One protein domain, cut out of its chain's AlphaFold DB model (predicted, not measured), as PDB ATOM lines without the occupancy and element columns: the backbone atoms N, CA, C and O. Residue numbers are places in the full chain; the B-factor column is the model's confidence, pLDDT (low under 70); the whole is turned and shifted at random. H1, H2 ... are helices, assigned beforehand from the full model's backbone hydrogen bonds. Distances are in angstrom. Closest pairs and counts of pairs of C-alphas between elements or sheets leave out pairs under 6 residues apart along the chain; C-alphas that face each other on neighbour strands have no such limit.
ATOM      1  N   ASN A   2     -16.403  41.696 -16.374       47.50
ATOM      2  CA  ASN A   2     -17.252  42.758 -15.828       47.50
ATOM      3  C   ASN A   2     -17.999  42.157 -14.631       47.50
ATOM      4  O   ASN A   2     -18.972  41.435 -14.828       47.50
ATOM      5  N   GLU A   3     -17.517  42.413 -13.415       53.84
ATOM      6  CA  GLU A   3     -18.134  41.918 -12.170       53.84
ATOM      7  C   GLU A   3     -19.591  42.400 -12.014       53.84
ATOM      8  O   GLU A   3     -20.398  41.733 -11.375       53.84
ATOM      9  N   ASP A   4     -19.963  43.489 -12.692       66.12
ATOM     10  CA  ASP A   4     -21.306  44.080 -12.650       66.12
ATOM     11  C   ASP A   4     -22.361  43.342 -13.504       66.12
ATOM     12  O   ASP A   4     -23.556  43.600 -13.355       66.12
ATOM     13  N   ASN A   5     -21.949  42.445 -14.415       71.44
ATOM     14  CA  ASN A   5     -22.836  41.821 -15.412       71.44
ATOM     15  C   ASN A   5     -23.127  40.329 -15.153       71.44
ATOM     16  O   ASN A   5     -23.620  39.650 -16.053       71.44
ATOM     17  N   ASP A   6     -22.828  39.799 -13.962       80.69
ATOM     18  CA  ASP A   6     -23.147  38.407 -13.586       80.69
ATOM     19  C   ASP A   6     -22.627  37.350 -14.597       80.69
ATOM     20  O   ASP A   6     -23.320  36.410 -14.993       80.69
ATOM     21  N   GLY A   7     -21.396  37.541 -15.083       83.12
ATOM     22  CA  GLY A   7     -20.740  36.641 -16.045       83.12
ATOM     23  C   GLY A   7     -21.096  36.880 -17.517       83.12
ATOM     24  O   GLY A   7     -20.466  36.286 -18.389       83.12
ATOM     25  N   TRP A   8     -22.042  37.774 -17.829       88.38
ATOM     26  CA  TRP A   8     -22.346  38.162 -19.212       88.38
ATOM     27  C   TRP A   8     -21.323  39.150 -19.775       88.38
ATOM     28  O   TRP A   8     -20.984  40.164 -19.154       88.38
ATOM     29  N   PHE A   9     -20.865  38.886 -20.997       88.19
ATOM     30  CA  PHE A   9     -19.846  39.686 -21.659       88.19
ATOM     31  C   PHE A   9     -20.375  41.069 -22.053       88.19
ATOM     32  O   PHE A   9     -19.774  42.087 -21.697       88.19
ATOM     33  N   PHE A  10     -21.515  41.127 -22.748       84.00
ATOM     34  CA  PHE A  10     -22.094  42.399 -23.176       84.00
ATOM     35  C   PHE A  10     -23.128  42.950 -22.183       84.00
ATOM     36  O   PHE A  10     -23.249  44.171 -22.023       84.00
ATOM     37  N   GLY A  11     -23.854  42.070 -21.495       80.56
ATOM     38  CA  GLY A  11     -24.800  42.427 -20.447       80.56
ATOM     39  C   GLY A  11     -26.085  43.093 -20.961       80.56
ATOM     40  O   GLY A  11     -26.350  43.170 -22.166       80.56
ATOM     41  N   PRO A  12     -26.911  43.649 -20.055       75.44
ATOM     42  CA  PRO A  12     -28.296  44.033 -20.353       75.44
ATOM     43  C   PRO A  12     -28.439  45.145 -21.403       75.44
ATOM     44  O   PRO A  12     -29.501  45.307 -22.000       75.44
ATOM     45  N   LYS A  13     -27.378  45.918 -21.663       70.31
ATOM     46  CA  LYS A  13     -27.382  46.992 -22.671       70.31
ATOM     47  C   LYS A  13     -27.100  46.492 -24.096       70.31
ATOM     48  O   LYS A  13     -27.345  47.237 -25.044       70.31
ATOM     49  N   SER A  14     -26.638  45.249 -24.259       69.00
ATOM     50  CA  SER A  14     -26.340  44.625 -25.560       69.00
ATOM     51  C   SER A  14     -27.578  44.295 -26.391       69.00
ATOM     52  O   SER A  14     -27.542  44.259 -27.620       69.00
ATOM     53  N   VAL A  15     -28.721  44.119 -25.726       63.31
ATOM     54  CA  VAL A  15     -29.981  43.638 -26.319       63.31
ATOM     55  C   VAL A  15     -30.631  44.677 -27.264       63.31
ATOM     56  O   VAL A  15     -31.729  44.477 -27.764       63.31
ATOM     57  N   SER A  16     -29.967  45.795 -27.569       62.19
ATOM     58  CA  SER A  16     -30.541  46.947 -28.286       62.19
ATOM     59  C   SER A  16     -30.170  47.038 -29.785       62.19
ATOM     60  O   SER A  16     -30.687  47.892 -30.505       62.19
ATOM     61  N   ALA A  17     -29.303  46.164 -30.311       62.69
ATOM     62  CA  ALA A  17     -28.741  46.305 -31.666       62.69
ATOM     63  C   ALA A  17     -29.546  45.618 -32.798       62.69
ATOM     64  O   ALA A  17     -28.975  45.019 -33.708       62.69
ATOM     65  N   GLY A  18     -30.878  45.729 -32.794       70.12
ATOM     66  CA  GLY A  18     -31.730  45.258 -33.896       70.12
ATOM     67  C   GLY A  18     -32.406  43.906 -33.646       70.12
ATOM     68  O   GLY A  18     -32.927  43.673 -32.565       70.12
ATOM     69  N   SER A  19     -32.498  43.060 -34.679       76.00
ATOM     70  CA  SER A  19     -33.276  41.803 -34.646       76.00
ATOM     71  C   SER A  19     -32.464  40.560 -34.269       76.00
ATOM     72  O   SER A  19     -33.028  39.473 -34.197       76.00
ATOM     73  N   VAL A  20     -31.153  40.707 -34.075       80.94
ATOM     74  CA  VAL A  20     -30.261  39.631 -33.637       80.94
ATOM     75  C   VAL A  20     -29.778  39.984 -32.241       80.94
ATOM     76  O   VAL A  20     -29.175  41.037 -32.045       80.94
ATOM     77  N   HIS A  21     -30.052  39.101 -31.288       83.00
ATOM     78  CA  HIS A  21     -29.578  39.216 -29.915       83.00
ATOM     79  C   HIS A  21     -28.566  38.106 -29.665       83.00
ATOM     80  O   HIS A  21     -28.836  36.941 -29.954       83.00
ATOM     81  N   MET A  22     -27.397  38.486 -29.166       86.69
ATOM     82  CA  MET A  22     -26.308  37.575 -28.857       86.69
ATOM     83  C   MET A  22     -25.615  38.078 -27.602       86.69
ATOM     84  O   MET A  22     -25.319  39.269 -27.489       86.69
ATOM     85  N   ASP A  23     -25.357  37.162 -26.682       88.19
ATOM     86  CA  ASP A  23     -24.479  37.407 -25.554       88.19
ATOM     87  C   ASP A  23     -23.719  36.130 -25.209       88.19
ATOM     88  O   ASP A  23     -24.129  35.031 -25.588       88.19
ATOM     89  N   ILE A  24     -22.579  36.301 -24.554       90.75
ATOM     90  CA  ILE A  24     -21.705  35.217 -24.123       90.75
ATOM     91  C   ILE A  24     -21.683  35.269 -22.608       90.75
ATOM     92  O   ILE A  24     -21.386  36.312 -22.027       90.75
ATOM     93  N   TRP A  25     -22.011  34.147 -21.982       91.31
ATOM     94  CA  TRP A  25     -21.875  33.978 -20.547       91.31
ATOM     95  C   TRP A  25     -20.662  33.100 -20.253       91.31
ATOM     96  O   TRP A  25     -20.475  32.072 -20.904       91.31
ATOM     97  N   GLU A  26     -19.856  33.499 -19.274       91.38
ATOM     98  CA  GLU A  26     -18.678  32.756 -18.829       91.38
ATOM     99  C   GLU A  26     -18.709  32.576 -17.306       91.38
ATOM    100  O   GLU A  26     -18.906  33.533 -16.552       91.38
ATOM    101  N   GLY A  27     -18.494  31.342 -16.852       91.06
ATOM    102  CA  GLY A  27     -18.482  30.980 -15.439       91.06
ATOM    103  C   GLY A  27     -18.363  29.472 -15.241       91.06
ATOM    104  O   GLY A  27     -18.129  28.715 -16.185       91.06
ATOM    105  N   SER A  28     -18.501  29.016 -14.000       90.94
ATOM    106  CA  SER A  28     -18.399  27.591 -13.681       90.94
ATOM    107  C   SER A  28     -19.635  26.804 -14.131       90.94
ATOM    108  O   SER A  28     -20.753  27.317 -14.164       90.94
ATOM    109  N   ALA A  29     -19.463  25.506 -14.398       87.69
ATOM    110  CA  ALA A  29     -20.578  24.623 -14.752       87.69
ATOM    111  C   ALA A  29     -21.675  24.588 -13.670       87.69
ATOM    112  O   ALA A  29     -22.855  24.466 -13.987       87.69
ATOM    113  N   VAL A  30     -21.296  24.739 -12.395       90.62
ATOM    114  CA  VAL A  30     -22.237  24.788 -11.266       90.62
ATOM    115  C   VAL A  30     -23.098  26.050 -11.331       90.62
ATOM    116  O   VAL A  30     -24.309  25.978 -11.141       90.62
ATOM    117  N   GLU A  31     -22.496  27.198 -11.640       90.94
ATOM    118  CA  GLU A  31     -23.221  28.461 -11.798       90.94
ATOM    119  C   GLU A  31     -24.117  28.456 -13.039       90.94
ATOM    120  O   GLU A  31     -25.212  29.019 -12.999       90.94
ATOM    121  N   LEU A  32     -23.682  27.821 -14.132       89.62
ATOM    122  CA  LEU A  32     -24.515  27.659 -15.322       89.62
ATOM    123  C   LEU A  32     -25.735  26.782 -15.020       89.62
ATOM    124  O   LEU A  32     -26.857  27.172 -15.323       89.62
ATOM    125  N   ALA A  33     -25.524  25.635 -14.371       88.56
ATOM    126  CA  ALA A  33     -26.597  24.717 -13.995       88.56
ATOM    127  C   ALA A  33     -27.594  25.353 -13.012       88.56
ATOM    128  O   ALA A  33     -28.794  25.122 -13.117       88.56
ATOM    129  N   ALA A  34     -27.121  26.199 -12.092       89.75
ATOM    130  CA  ALA A  34     -27.974  26.897 -11.130       89.75
ATOM    131  C   ALA A  34     -28.915  27.942 -11.762       89.75
ATOM    132  O   ALA A  34     -29.862  28.369 -11.104       89.75
ATOM    133  N   ARG A  35     -28.668  28.370 -13.010       86.12
ATOM    134  CA  ARG A  35     -29.537  29.325 -13.721       86.12
ATOM    135  C   ARG A  35     -30.829  28.693 -14.238       86.12
ATOM    136  O   ARG A  35     -31.790  29.435 -14.417       86.12
ATOM    137  N   ASP A  36     -30.856  27.368 -14.406       82.62
ATOM    138  CA  ASP A  36     -32.023  26.511 -14.690       82.62
ATOM    139  C   ASP A  36     -32.733  26.759 -16.041       82.62
ATOM    140  O   ASP A  36     -32.910  25.841 -16.839       82.62
ATOM    141  N   LEU A  37     -33.097  28.006 -16.349       84.12
ATOM    142  CA  LEU A  37     -33.963  28.369 -17.466       84.12
ATOM    143  C   LEU A  37     -33.411  29.536 -18.290       84.12
ATOM    144  O   LEU A  37     -32.882  30.517 -17.764       84.12
ATOM    145  N   LEU A  38     -33.632  29.469 -19.606       83.56
ATOM    146  CA  LEU A  38     -33.438  30.590 -20.522       83.56
ATOM    147  C   LEU A  38     -34.799  31.122 -20.977       83.56
ATOM    148  O   LEU A  38     -35.574  30.412 -21.615       83.56
ATOM    149  N   TYR A  39     -35.074  32.394 -20.689       82.31
ATOM    150  CA  TYR A  39     -36.342  33.025 -21.040       82.31
ATOM    151  C   TYR A  39     -36.218  33.869 -22.314       82.31
ATOM    152  O   TYR A  39     -35.463  34.841 -22.363       82.31
ATOM    153  N   VAL A  40     -36.995  33.520 -23.344       83.31
ATOM    154  CA  VAL A  40     -37.098  34.285 -24.596       83.31
ATOM    155  C   VAL A  40     -38.496  34.871 -24.692       83.31
ATOM    156  O   VAL A  40     -39.471  34.136 -24.824       83.31
ATOM    157  N   TYR A  41     -38.596  36.200 -24.670       78.38
ATOM    158  CA  TYR A  41     -39.879  36.888 -24.753       78.38
ATOM    159  C   TYR A  41     -39.880  37.987 -25.813       78.38
ATOM    160  O   TYR A  41     -38.891  38.705 -25.984       78.38
ATOM    161  N   PRO A  42     -40.999  38.154 -26.535       75.56
ATOM    162  CA  PRO A  42     -41.136  39.243 -27.481       75.56
ATOM    163  C   PRO A  42     -41.298  40.574 -26.738       75.56
ATOM    164  O   PRO A  42     -42.141  40.716 -25.851       75.56
ATOM    165  N   ILE A  43     -40.544  41.588 -27.161       76.81
ATOM    166  CA  ILE A  43     -40.759  42.983 -26.761       76.81
ATOM    167  C   ILE A  43     -41.453  43.767 -27.878       76.81
ATOM    168  O   ILE A  43     -41.368  43.421 -29.058       76.81
ATOM    169  N   SER A  44     -42.157  44.843 -27.517       74.75
ATOM    170  CA  SER A  44     -42.674  45.774 -28.527       74.75
ATOM    171  C   SER A  44     -41.519  46.520 -29.197       74.75
ATOM    172  O   SER A  44     -40.560  46.912 -28.540       74.75
ATOM    173  N   GLY A  45     -41.625  46.723 -30.509       73.94
ATOM    174  CA  GLY A  45     -40.617  47.429 -31.289       73.94
ATOM    175  C   GLY A  45     -41.156  47.918 -32.630       73.94
ATOM    176  O   GLY A  45     -42.328  47.717 -32.963       73.94
ATOM    177  N   TRP A  46     -40.269  48.525 -33.421       72.50
ATOM    178  CA  TRP A  46     -40.578  49.234 -34.672       72.50
ATOM    179  C   TRP A  46     -41.479  48.464 -35.655       72.50
ATOM    180  O   TRP A  46     -42.256  49.067 -36.396       72.50
ATOM    181  N   TRP A  47     -41.388  47.131 -35.673       72.25
ATOM    182  CA  TRP A  47     -42.206  46.266 -36.523       72.25
ATOM    183  C   TRP A  47     -43.696  46.317 -36.154       72.25
ATOM    184  O   TRP A  47     -44.549  46.421 -37.035       72.25
ATOM    185  N   ARG A  48     -44.012  46.288 -34.852       72.81
ATOM    186  CA  ARG A  48     -45.387  46.325 -34.327       72.81
ATOM    187  C   ARG A  48     -46.018  47.713 -34.470       72.81
ATOM    188  O   ARG A  48     -47.226  47.839 -34.636       72.81
ATOM    189  N   GLU A  49     -45.211  48.766 -34.430       76.19
ATOM    190  CA  GLU A  49     -45.704  50.150 -34.444       76.19
ATOM    191  C   GLU A  49     -46.068  50.652 -35.851       76.19
ATOM    192  O   GLU A  49     -46.834  51.606 -36.004       76.19
ATOM    193  N   ARG A  50     -45.611  49.972 -36.910       75.50
ATOM    194  CA  ARG A  50     -45.921  50.317 -38.308       75.50
ATOM    195  C   ARG A  50     -47.267  49.753 -38.767       75.50
ATOM    196  O   ARG A  50     -47.334  48.928 -39.679       75.50
ATOM    197  N   LYS A  51     -48.357  50.269 -38.188       74.62
ATOM    198  CA  LYS A  51     -49.747  49.891 -38.531       74.62
ATOM    199  C   LYS A  51     -50.039  49.950 -40.037       74.62
ATOM    200  O   LYS A  51     -50.712  49.069 -40.557       74.62
ATOM    201  N   ALA A  52     -49.476  50.935 -40.741       79.81
ATOM    202  CA  ALA A  52     -49.657  51.121 -42.184       79.81
ATOM    203  C   ALA A  52     -49.162  49.940 -43.042       79.81
ATOM    204  O   ALA A  52     -49.606  49.784 -44.173       79.81
ATOM    205  N   LEU A  53     -48.257  49.103 -42.519       78.81
ATOM    206  CA  LEU A  53     -47.735  47.933 -43.228       78.81
ATOM    207  C   LEU A  53     -48.528  46.648 -42.941       78.81
ATOM    208  O   LEU A  53     -48.190  45.608 -43.499       78.81
ATOM    209  N   GLY A  54     -49.526  46.686 -42.047       74.94
ATOM    210  CA  GLY A  54     -50.360  45.524 -41.715       74.94
ATOM    211  C   GLY A  54     -49.593  44.329 -41.131       74.94
ATOM    212  O   GLY A  54     -50.087  43.208 -41.177       74.94
ATOM    213  N   ARG A  55     -48.377  44.535 -40.604       74.56
ATOM    214  CA  ARG A  55     -47.478  43.444 -40.171       74.56
ATOM    215  C   ARG A  55     -47.641  43.006 -38.720       74.56
ATOM    216  O   ARG A  55     -46.985  42.051 -38.307       74.56
ATOM    217  N   VAL A  56     -48.502  43.680 -37.961       72.31
ATOM    218  CA  VAL A  56     -48.725  43.406 -36.532       72.31
ATOM    219  C   VAL A  56     -49.130  41.949 -36.301       72.31
ATOM    220  O   VAL A  56     -48.565  41.304 -35.431       72.31
ATOM    221  N   GLU A  57     -50.014  41.422 -37.148       76.00
ATOM    222  CA  GLU A  57     -50.548  40.053 -37.051       76.00
ATOM    223  C   GLU A  57     -49.753  39.026 -37.878       76.00
ATOM    224  O   GLU A  57     -50.184  37.889 -38.073       76.00
ATOM    225  N   SER A  58     -48.600  39.413 -38.434       79.81
ATOM    226  CA  SER A  58     -47.817  38.504 -39.273       79.81
ATOM    227  C   SER A  58     -46.981  37.546 -38.426       79.81
ATOM    228  O   SER A  58     -46.280  37.952 -37.502       79.81
ATOM    229  N   LYS A  59     -47.022  36.256 -38.775       79.69
ATOM    230  CA  LYS A  59     -46.115  35.258 -38.201       79.69
ATOM    231  C   LYS A  59     -44.704  35.496 -38.732       79.69
ATOM    232  O   LYS A  59     -44.513  35.639 -39.939       79.69
ATOM    233  N   THR A  60     -43.721  35.475 -37.841       79.44
ATOM    234  CA  THR A  60     -42.303  35.495 -38.205       79.44
ATOM    235  C   THR A  60     -41.611  34.249 -37.676       79.44
ATOM    236  O   THR A  60     -41.994  33.711 -36.638       79.44
ATOM    237  N   ARG A  61     -40.597  33.778 -38.402       85.00
ATOM    238  CA  ARG A  61     -39.733  32.702 -37.917       85.00
ATOM    239  C   ARG A  61     -38.704  33.303 -36.971       85.00
ATOM    240  O   ARG A  61     -38.149  34.358 -37.272       85.00
ATOM    241  N   TYR A  62     -38.440  32.608 -35.878       84.62
ATOM    242  CA  TYR A  62     -37.328  32.891 -34.985       84.62
ATOM    243  C   TYR A  62     -36.522  31.608 -34.792       84.62
ATOM    244  O   TYR A  62     -37.019  30.509 -35.042       84.62
ATOM    245  N   ALA A  63     -35.273  31.769 -34.387       88.56
ATOM    246  CA  ALA A  63     -34.416  30.674 -33.983       88.56
ATOM    247  C   ALA A  63     -33.661  31.115 -32.734       88.56
ATOM    248  O   ALA A  63     -33.238  32.268 -32.639       88.56
ATOM    249  N   LEU A  64     -33.512  30.189 -31.798       88.25
ATOM    250  CA  LEU A  64     -32.615  30.313 -30.664       88.25
ATOM    251  C   LEU A  64     -31.473  29.329 -30.899       88.25
ATOM    252  O   LEU A  64     -31.719  28.156 -31.175       88.25
ATOM    253  N   VAL A  65     -30.241  29.816 -30.809       90.81
ATOM    254  CA  VAL A  65     -29.039  28.990 -30.902       90.81
ATOM    255  C   VAL A  65     -28.282  29.157 -29.597       90.81
ATOM    256  O   VAL A  65     -27.986  30.282 -29.202       90.81
ATOM    257  N   VAL A  66     -27.992  28.038 -28.939       89.81
ATOM    258  CA  VAL A  66     -27.215  27.989 -27.700       89.81
ATOM    259  C   VAL A  66     -25.999  27.111 -27.951       89.81
ATOM    260  O   VAL A  66     -26.125  26.022 -28.508       89.81
ATOM    261  N   GLY A  67     -24.826  27.607 -27.568       90.38
ATOM    262  CA  GLY A  67     -23.574  26.863 -27.573       90.38
ATOM    263  C   GLY A  67     -23.033  26.771 -26.154       90.38
ATOM    264  O   GLY A  67     -23.121  27.741 -25.405       90.38
ATOM    265  N   ILE A  68     -22.496  25.608 -25.797       88.94
ATOM    266  CA  ILE A  68     -21.773  25.395 -24.544       88.94
ATOM    267  C   ILE A  68     -20.353  25.001 -24.930       88.94
ATOM    268  O   ILE A  68     -20.156  24.067 -25.705       88.94
ATOM    269  N   GLU A  69     -19.386  25.734 -24.398       89.50
ATOM    270  CA  GLU A  69     -17.964  25.468 -24.560       89.50
ATOM    271  C   GLU A  69     -17.365  25.199 -23.183       89.50
ATOM    272  O   GLU A  69     -17.742  25.827 -22.191       89.50
ATOM    273  N   THR A  70     -16.445  24.244 -23.115       88.31
ATOM    274  CA  THR A  70     -15.696  23.924 -21.903       88.31
ATOM    275  C   THR A  70     -14.209  23.911 -22.229       88.31
ATOM    276  O   THR A  70     -13.847  23.590 -23.361       88.31
ATOM    277  N   PRO A  71     -13.330  24.181 -21.249       88.12
ATOM    278  CA  PRO A  71     -11.914  23.871 -21.392       88.12
ATOM    279  C   PRO A  71     -11.703  22.395 -21.748       88.12
ATOM    280  O   PRO A  71     -12.555  21.553 -21.446       88.12
TER     281      PRO A  71
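What this domain is: This is residues 2 to 71 of the 97 residues of an uncharacterized protein of Defluviimonas alba (UniProt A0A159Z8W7). With little regular structure, this is a loose rod of mostly unnamed chain running back and forth: residues 20 to 28 run to H1 near one end, residues 34 to 45 run out to H2 towards the other, and residues 55 to 71 run back. Residues 49 to 54, of which 49 belongs to H2, stick out. The printed part has 70 residues with two short named helices, H1 then H2, and no named strand; its class is all helix, with 9 residues in named elements. It is loose, with a radius of gyration of the C-alphas of 15.9 A and spans of 50 by 22 by 18 A.

How they stand to each other: Begin at H1, residues 29 to 33, and go on along the long link of 12 residues to H2, residues 46 to 49. The two are apart, with no C-alpha of the one within 8 A of the other. In H1 every O i to N i+4 pair is within hydrogen-bond range; H2 is too short for such a pair, and its one O i to N i+3 pair is not within range.

Where its parts are: Find C-alpha 29 at (-20.578, 24.623, -14.752); from there H1 runs 6.1 A to C-alpha 33. H2 runs 5.2 A, from C-alpha 46 to C-alpha 49 at (-45.704, 50.150, -34.444).

The domain as a whole: Look to Ala 52 and Pro 71 for the two C-alphas farthest apart, 51.0 A. The printed part has no cut. Mean pLDDT of the printed part is 80.2; residues 2 to 4 and 14 to 17 are under 70.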